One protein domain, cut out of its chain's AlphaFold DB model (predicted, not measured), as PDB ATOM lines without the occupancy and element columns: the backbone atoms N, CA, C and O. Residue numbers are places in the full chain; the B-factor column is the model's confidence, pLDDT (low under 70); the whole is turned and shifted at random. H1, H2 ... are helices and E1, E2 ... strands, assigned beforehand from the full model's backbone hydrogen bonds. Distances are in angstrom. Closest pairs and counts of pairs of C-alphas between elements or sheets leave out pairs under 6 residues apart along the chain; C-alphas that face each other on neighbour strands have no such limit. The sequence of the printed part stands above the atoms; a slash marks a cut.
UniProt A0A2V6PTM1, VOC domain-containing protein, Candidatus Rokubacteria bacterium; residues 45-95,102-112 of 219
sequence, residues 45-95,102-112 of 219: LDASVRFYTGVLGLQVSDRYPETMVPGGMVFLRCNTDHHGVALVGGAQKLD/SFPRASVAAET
ATOM      1  N   LEU A  45     -40.555  12.120   0.162       91.31
ATOM      2  CA  LEU A  45     -40.508  11.580  -1.192       91.31
ATOM      3  C   LEU A  45     -39.143  10.959  -1.502       91.31
ATOM      4  O   LEU A  45     -39.083   9.835  -1.998       91.31
ATOM      5  N   ASP A  46     -38.049  11.629  -1.145       91.88
ATOM      6  CA  ASP A  46     -36.696  11.165  -1.448       91.88
ATOM      7  C   ASP A  46     -36.316   9.925  -0.639       91.88
ATOM      8  O   ASP A  46     -35.741   8.976  -1.184       91.88
ATOM      9  N   ALA A  47     -36.662   9.881   0.651       92.25
ATOM     10  CA  ALA A  47     -36.459   8.686   1.468       92.25
ATOM     11  C   ALA A  47     -37.252   7.494   0.928       92.25
ATOM     12  O   ALA A  47     -36.732   6.377   0.873       92.25
ATOM     13  N   SER A  48     -38.479   7.742   0.475       93.50
ATOM     14  CA  SER A  48     -39.318   6.709  -0.124       93.50
ATOM     15  C   SER A  48     -38.723   6.202  -1.433       93.50
ATOM     16  O   SER A  48     -38.578   4.994  -1.606       93.50
ATOM     17  N   VAL A  49     -38.284   7.094  -2.324       94.38
ATOM     18  CA  VAL A  49     -37.621   6.700  -3.574       94.38
ATOM     19  C   VAL A  49     -36.381   5.854  -3.290       94.38
ATOM     20  O   VAL A  49     -36.228   4.798  -3.903       94.38
ATOM     21  N   ARG A  50     -35.526   6.256  -2.338       94.31
ATOM     22  CA  ARG A  50     -34.347   5.465  -1.937       94.31
ATOM     23  C   ARG A  50     -34.731   4.076  -1.434       94.31
ATOM     24  O   ARG A  50     -34.072   3.106  -1.790       94.31
ATOM     25  N   PHE A  51     -35.800   3.965  -0.651       92.81
ATOM     26  CA  PHE A  51     -36.294   2.677  -0.170       92.81
ATOM     27  C   PHE A  51     -36.783   1.789  -1.323       92.81
ATOM     28  O   PHE A  51     -36.300   0.669  -1.488       92.81
ATOM     29  N   TYR A  52     -37.694   2.285  -2.162       93.44
ATOM     30  CA  TYR A  52     -38.274   1.479  -3.239       93.44
ATOM     31  C   TYR A  52     -37.253   1.112  -4.325       93.44
ATOM     32  O   TYR A  52     -37.341   0.032  -4.905       93.44
ATOM     33  N   THR A  53     -36.262   1.965  -4.579       94.31
ATOM     34  CA  THR A  53     -35.202   1.682  -5.561       94.31
ATOM     35  C   THR A  53     -34.082   0.821  -4.980       94.31
ATOM     36  O   THR A  53     -33.651  -0.130  -5.624       94.31
ATOM     37  N   GLY A  54     -33.627   1.107  -3.758       91.94
ATOM     38  CA  GLY A  54     -32.481   0.436  -3.144       91.94
ATOM     39  C   GLY A  54     -32.809  -0.880  -2.440       91.94
ATOM     40  O   GLY A  54     -31.975  -1.777  -2.426       91.94
ATOM     41  N   VAL A  55     -34.008  -1.013  -1.863       92.56
ATOM     42  CA  VAL A  55     -34.417  -2.227  -1.129       92.56
ATOM     43  C   VAL A  55     -35.236  -3.155  -2.017       92.56
ATOM     44  O   VAL A  55     -34.985  -4.353  -2.056       92.56
ATOM     45  N   LEU A  56     -36.214  -2.600  -2.737       89.00
ATOM     46  CA  LEU A  56     -37.134  -3.383  -3.570       89.00
ATOM     47  C   LEU A  56     -36.698  -3.467  -5.041       89.00
ATOM     48  O   LEU A  56     -37.282  -4.234  -5.803       89.00
ATOM     49  N   GLY A  57     -35.683  -2.700  -5.453       90.56
ATOM     50  CA  GLY A  57     -35.135  -2.759  -6.811       90.56
ATOM     51  C   GLY A  57     -36.017  -2.125  -7.891       90.56
ATOM     52  O   GLY A  57     -35.809  -2.395  -9.074       90.56
ATOM     53  N   LEU A  58     -37.009  -1.302  -7.528       93.38
ATOM     54  CA  LEU A  58     -37.824  -0.597  -8.519       93.38
ATOM     55  C   LEU A  58     -36.976   0.442  -9.263       93.38
ATOM     56  O   LEU A  58     -36.051   1.036  -8.714       93.38
ATOM     57  N   GLN A  59     -37.330   0.714 -10.516       93.31
ATOM     58  CA  GLN A  59     -36.647   1.704 -11.344       93.31
ATOM     59  C   GLN A  59     -37.478   2.976 -11.474       93.31
ATOM     60  O   GLN A  59     -38.675   2.916 -11.759       93.31
ATOM     61  N   VAL A  60     -36.836   4.136 -11.327       94.06
ATOM     62  CA  VAL A  60     -37.470   5.430 -11.613       94.06
ATOM     63  C   VAL A  60     -37.723   5.545 -13.112       94.06
ATOM     64  O   VAL A  60     -36.811   5.349 -13.911       94.06
ATOM     65  N   SER A  61     -38.966   5.845 -13.477       90.75
ATOM     66  CA  SER A  61     -39.378   6.064 -14.867       90.75
ATOM     67  C   SER A  61     -39.471   7.553 -15.179       90.75
ATOM     68  O   SER A  61     -38.859   8.001 -16.139       90.75
ATOM     69  N   ASP A  62     -40.170   8.314 -14.328       91.00
ATOM     70  CA  ASP A  62     -40.379   9.757 -14.478       91.00
ATOM     71  C   ASP A  62     -40.384  10.453 -13.108       91.00
ATOM     72  O   ASP A  62     -40.715   9.845 -12.082       91.00
ATOM     73  N   ARG A  63     -40.047  11.748 -13.093       94.06
ATOM     74  CA  ARG A  63     -40.138  12.624 -11.916       94.06
ATOM     75  C   ARG A  63     -40.828  13.931 -12.272       94.06
ATOM     76  O   ARG A  63     -40.427  14.588 -13.230       94.06
ATOM     77  N   TYR A  64     -41.807  14.323 -11.467       93.31
ATOM     78  CA  TYR A  64     -42.445  15.630 -11.517       93.31
ATOM     79  C   TYR A  64     -42.024  16.451 -10.295       93.31
ATOM     80  O   TYR A  64     -42.209  16.000  -9.160       93.31
ATOM     81  N   PRO A  65     -41.432  17.637 -10.511       90.06
ATOM     82  CA  PRO A  65     -40.995  18.501  -9.425       90.06
ATOM     83  C   PRO A  65     -42.186  19.149  -8.716       90.06
ATOM     84  O   PRO A  65     -43.304  19.185  -9.238       90.06
ATOM     85  N   GLU A  66     -41.913  19.738  -7.553       86.88
ATOM     86  CA  GLU A  66     -42.907  20.447  -6.739       86.88
ATOM     87  C   GLU A  66     -43.616  21.585  -7.492       86.88
ATOM     88  O   GLU A  66     -44.788  21.868  -7.260       86.88
ATOM     89  N   THR A  67     -42.934  22.194  -8.464       88.50
ATOM     90  CA  THR A  67     -43.501  23.245  -9.322       88.50
ATOM     91  C   THR A  67     -44.625  22.750 -10.234       88.50
ATOM     92  O   THR A  67     -45.393  23.564 -10.742       88.50
ATOM     93  N   MET A  68     -44.713  21.438 -10.473       89.25
ATOM     94  CA  MET A  68     -45.746  20.819 -11.306       89.25
ATOM     95  C   MET A  68     -46.820  20.128 -10.463       89.25
ATOM     96  O   MET A  68     -47.999  20.198 -10.801       89.25
ATOM     97  N   VAL A  69     -46.415  19.461  -9.383       86.25
ATOM     98  CA  VAL A  69     -47.314  18.794  -8.435       86.25
ATOM     99  C   VAL A  69     -46.878  19.196  -7.031       86.25
ATOM    100  O   VAL A  69     -45.743  18.882  -6.678       86.25
ATOM    101  N   PRO A  70     -47.728  19.844  -6.215       86.38
ATOM    102  CA  PRO A  70     -47.384  20.177  -4.833       86.38
ATOM    103  C   PRO A  70     -46.905  18.939  -4.061       86.38
ATOM    104  O   PRO A  70     -47.547  17.892  -4.118       86.38
ATOM    105  N   GLY A  71     -45.761  19.038  -3.378       85.00
ATOM    106  CA  GLY A  71     -45.117  17.902  -2.706       85.00
ATOM    107  C   GLY A  71     -44.303  16.968  -3.618       85.00
ATOM    108  O   GLY A  71     -43.622  16.075  -3.117       85.00
ATOM    109  N   GLY A  72     -44.313  17.182  -4.936       90.75
ATOM    110  CA  GLY A  72     -43.576  16.389  -5.921       90.75
ATOM    111  C   GLY A  72     -44.166  14.996  -6.164       90.75
ATOM    112  O   GLY A  72     -44.922  14.453  -5.354       90.75
ATOM    113  N   MET A  73     -43.813  14.393  -7.302       93.38
ATOM    114  CA  MET A  73     -44.287  13.058  -7.672       93.38
ATOM    115  C   MET A  73     -43.218  12.251  -8.415       93.38
ATOM    116  O   MET A  73     -42.516  12.772  -9.278       93.38
ATOM    117  N   VAL A  74     -43.090  10.960  -8.105       94.00
ATOM    118  CA  VAL A  74     -42.121  10.056  -8.748       94.00
ATOM    119  C   VAL A  74     -42.796   8.766  -9.184       94.00
ATOM    120  O   VAL A  74     -43.447   8.098  -8.386       94.00
ATOM    121  N   PHE A  75     -42.587   8.381 -10.441       93.62
ATOM    122  CA  PHE A  75     -43.109   7.146 -11.014       93.62
ATOM    123  C   PHE A  75     -42.038   6.056 -11.016       93.62
ATOM    124  O   PHE A  75     -40.911   6.265 -11.470       93.62
ATOM    125  N   LEU A  76     -42.409   4.876 -10.535       93.12
ATOM    126  CA  LEU A  76     -41.563   3.705 -10.374       93.12
ATOM    127  C   LEU A  76     -42.133   2.515 -11.160       93.12
ATOM    128  O   LEU A  76     -43.342   2.254 -11.162       93.12
ATOM    129  N   ARG A  77     -41.253   1.744 -11.795       92.44
ATOM    130  CA  ARG A  77     -41.601   0.526 -12.539       92.44
ATOM    131  C   ARG A  77     -40.814  -0.678 -12.034       92.44
ATOM    132  O   ARG A  77     -39.686  -0.543 -11.567       92.44
ATOM    133  N   CYS A  78     -41.407  -1.856 -12.183       85.69
ATOM    134  CA  CYS A  78     -40.770  -3.151 -11.929       85.69
ATOM    135  C   CYS A  78     -40.792  -4.074 -13.161       85.69
ATOM    136  O   CYS A  78     -40.198  -5.145 -13.137       85.69
ATOM    137  N   ASN A  79     -41.473  -3.674 -14.241       80.38
ATOM    138  CA  ASN A  79     -41.643  -4.453 -15.464       80.38
ATOM    139  C   ASN A  79     -41.707  -3.517 -16.694       80.38
ATOM    140  O   ASN A  79     -41.401  -2.327 -16.604       80.38
ATOM    141  N   THR A  80     -42.103  -4.053 -17.852       78.25
ATOM    142  CA  THR A  80     -42.277  -3.301 -19.107       78.25
ATOM    143  C   THR A  80     -43.473  -2.342 -19.114       78.25
ATOM    144  O   THR A  80     -43.631  -1.592 -20.079       78.25
ATOM    145  N   ASP A  81     -44.338  -2.355 -18.093       72.88
ATOM    146  CA  ASP A  81     -45.395  -1.352 -17.971       72.88
ATOM    147  C   ASP A  81     -44.787   0.034 -17.670       72.88
ATOM    148  O   ASP A  81     -43.705   0.175 -17.104       72.88
ATOM    149  N   HIS A  82     -45.505   1.083 -18.086       73.75
ATOM    150  CA  HIS A  82     -45.032   2.473 -18.025       73.75
ATOM    151  C   HIS A  82     -44.709   2.941 -16.590       73.75
ATOM    152  O   HIS A  82     -43.815   3.757 -16.402       73.75
ATOM    153  N   HIS A  83     -45.424   2.421 -15.594       83.19
ATOM    154  CA  HIS A  83     -45.097   2.442 -14.165       83.19
ATOM    155  C   HIS A  83     -46.082   1.515 -13.443       83.19
ATOM    156  O   HIS A  83     -47.207   1.333 -13.909       83.19
ATOM    157  N   GLY A  84     -45.664   0.942 -12.317       82.56
ATOM    158  CA  GLY A  84     -46.535   0.153 -11.436       82.56
ATOM    159  C   GLY A  84     -46.819   0.850 -10.105       82.56
ATOM    160  O   GLY A  84     -47.846   0.593  -9.484       82.56
ATOM    161  N   VAL A  85     -45.937   1.761  -9.683       90.75
ATOM    162  CA  VAL A  85     -46.052   2.505  -8.426       90.75
ATOM    163  C   VAL A  85     -45.779   3.981  -8.693       90.75
ATOM    164  O   VAL A  85     -44.853   4.311  -9.425       90.75
ATOM    165  N   ALA A  86     -46.554   4.872  -8.090       92.31
ATOM    166  CA  ALA A  86     -46.265   6.296  -8.045       92.31
ATOM    167  C   ALA A  86     -46.198   6.762  -6.590       92.31
ATOM    168  O   ALA A  86     -46.979   6.316  -5.753       92.31
ATOM    169  N   LEU A  87     -45.261   7.651  -6.289       93.31
ATOM    170  CA  LEU A  87     -45.085   8.265  -4.979       93.31
ATOM    171  C   LEU A  87     -45.430   9.743  -5.093       93.31
ATOM    172  O   LEU A  87     -44.903  10.403  -5.984       93.31
ATOM    173  N   VAL A  88     -46.273  10.252  -4.201       93.00
ATOM    174  CA  VAL A  88     -46.648  11.671  -4.126       93.00
ATOM    175  C   VAL A  88     -46.258  12.186  -2.748       93.00
ATOM    176  O   VAL A  88     -46.609  11.570  -1.742       93.00
ATOM    177  N   GLY A  89     -45.491  13.271  -2.680       89.50
ATOM    178  CA  GLY A  89     -45.153  13.884  -1.397       89.50
ATOM    179  C   GLY A  89     -46.309  14.705  -0.820       89.50
ATOM    180  O   GLY A  89     -47.305  14.967  -1.486       89.50
ATOM    181  N   GLY A  90     -46.175  15.124   0.438       83.06
ATOM    182  CA  GLY A  90     -47.160  15.993   1.096       83.06
ATOM    183  C   GLY A  90     -48.149  15.273   2.016       83.06
ATOM    184  O   GLY A  90     -49.106  15.889   2.483       83.06
ATOM    185  N   ALA A  91     -47.926  13.991   2.331       80.25
ATOM    186  CA  ALA A  91     -48.682  13.347   3.402       80.25
ATOM    187  C   ALA A  91     -48.372  14.020   4.753       80.25
ATOM    188  O   ALA A  91     -47.205  14.216   5.101       80.25
ATOM    189  N   GLN A  92     -49.407  14.340   5.534       71.56
ATOM    190  CA  GLN A  92     -49.223  14.859   6.889       71.56
ATOM    191  C   GLN A  92     -48.670  13.769   7.812       71.56
ATOM    192  O   GLN A  92     -49.084  12.606   7.770       71.56
ATOM    193  N   LYS A  93     -47.729  14.153   8.672       58.31
ATOM    194  CA  LYS A  93     -47.170  13.271   9.692       58.31
ATOM    195  C   LYS A  93     -48.200  13.133  10.815       58.31
ATOM    196  O   LYS A  93     -48.484  14.097  11.504       58.31
ATOM    197  N   LEU A  94     -48.786  11.948  10.979       56.53
ATOM    198  CA  LEU A  94     -49.680  11.673  12.107       56.53
ATOM    199  C   LEU A  94     -48.851  11.553  13.395       56.53
ATOM    200  O   LEU A  94     -47.961  10.707  13.488       56.53
ATOM    201  N   ASP A  95     -49.163  12.381  14.392       57.44
ATOM    202  CA  ASP A  95     -48.373  12.558  15.624       57.44
ATOM    203  C   ASP A  95     -48.477  11.416  16.644       57.44
ATOM    204  O   ASP A  95     -48.035  11.549  17.786       57.44
ATOM    205  N   SER A 102     -38.578   4.716   9.140       40.69
ATOM    206  CA  SER A 102     -37.965   3.925   8.056       40.69
ATOM    207  C   SER A 102     -38.934   3.286   7.069       40.69
ATOM    208  O   SER A 102     -38.465   2.652   6.129       40.69
ATOM    209  N   PHE A 103     -40.246   3.409   7.265       41.12
ATOM    210  CA  PHE A 103     -41.213   2.885   6.305       41.12
ATOM    211  C   PHE A 103     -42.040   4.027   5.723       41.12
ATOM    212  O   PHE A 103     -42.701   4.734   6.486       41.12
ATOM    213  N   PRO A 104     -42.024   4.212   4.392       49.91
ATOM    214  CA  PRO A 104     -42.984   5.065   3.714       49.91
ATOM    215  C   PRO A 104     -44.382   4.558   4.042       49.91
ATOM    216  O   PRO A 104     -44.788   3.490   3.579       49.91
ATOM    217  N   ARG A 105     -45.113   5.284   4.889       45.56
ATOM    218  CA  ARG A 105     -46.522   4.980   5.090       45.56
ATOM    219  C   ARG A 105     -47.254   5.525   3.878       45.56
ATOM    220  O   ARG A 105     -47.179   6.710   3.590       45.56
ATOM    221  N   ALA A 106     -47.886   4.612   3.170       50.53
ATOM    222  CA  ALA A 106     -48.381   4.795   1.832       50.53
ATOM    223  C   ALA A 106     -49.898   4.583   1.861       50.53
ATOM    224  O   ALA A 106     -50.359   3.468   2.104       50.53
ATOM    225  N   SER A 107     -50.687   5.644   1.686       48.31
ATOM    226  CA  SER A 107     -52.128   5.488   1.452       48.31
ATOM    227  C   SER A 107     -52.333   5.093  -0.005       48.31
ATOM    228  O   SER A 107     -51.951   5.846  -0.897       48.31
ATOM    229  N   VAL A 108     -52.887   3.904  -0.232       43.56
ATOM    230  CA  VAL A 108     -53.093   3.330  -1.564       43.56
ATOM    231  C   VAL A 108     -54.300   3.996  -2.224       43.56
ATOM    232  O   VAL A 108     -55.432   3.764  -1.810       43.56
ATOM    233  N   ALA A 109     -54.066   4.772  -3.280       46.38
ATOM    234  CA  ALA A 109     -55.060   4.995  -4.325       46.38
ATOM    235  C   ALA A 109     -54.704   4.051  -5.483       46.38
ATOM    236  O   ALA A 109     -53.723   4.262  -6.199       46.38
ATOM    237  N   ALA A 110     -55.425   2.936  -5.596       40.97
ATOM    238  CA  ALA A 110     -55.233   1.984  -6.684       40.97
ATOM    239  C   ALA A 110     -56.044   2.442  -7.896       40.97
ATOM    240  O   ALA A 110     -57.260   2.596  -7.800       40.97
ATOM    241  N   GLU A 111     -55.389   2.616  -9.042       43.03
ATOM    242  CA  GLU A 111     -56.073   2.900 -10.300       43.03
ATOM    243  C   GLU A 111     -55.871   1.719 -11.262       43.03
ATOM    244  O   GLU A 111     -54.771   1.394 -11.731       43.03
ATOM    245  N   THR A 112     -56.962   0.996 -11.511       40.47
ATOM    246  CA  THR A 112     -57.009  -0.167 -12.402       40.47
ATOM    247  C   THR A 112     -56.934   0.272 -13.861       40.47
ATOM    248  O   THR A 112     -57.837   0.930 -14.371       40.47
TER     249      THR A 112
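Overview. This is residues 45 to 95 and 102 to 112 of the 219 residues of the protein "VOC domain-containing protein" of Candidatus Rokubacteria bacterium (UniProt A0A2V6PTM1). A small three-stranded antiparallel meander, each strand the neighbour of the one before, E1 - E2 - E3, has H1 over one face, making two layers; E4 lies off near E3, pairing with no named strand. The 62 printed residues, class mixed, run H1 E1 E2 E3 E4. The whole is compact, radius of gyration of the C-alphas 11.7 A, spanning 37 by 27 by 23 A.

Along the chain. From first to last C-alpha, E1, residues 59 to 64, measures 15.1 A; E2, 73 to 77, 13.7 A; E3, 85 to 89, 13.4 A. H1, 45 to 54, 13.9 A, begins at (-40.508, 11.580, -1.192); E4, 107 to 111, 12.7 A, ends at (-56.073, 2.900, -10.300).

Arrangement. Within hydrogen-bond range are N 61 and O 75, 2.8 A, in hairpin E1 and E2, and N 74 and O 87, 2.8 A, in hairpin E2 and E3. H1, with every O i to N i+4 pair within range, is on the sheet, height 8.5 A, along E2 at 10 degrees on the local plane; only just not over E1, where 2 C-alphas fall.

Size, cuts and confidence. Residues 96 to 101 are not printed, C-alphas 95 and 102 being 15.5 A apart. No link printed whole is long. pLDDT is under 70 in 93 to 95 and 102 to 112.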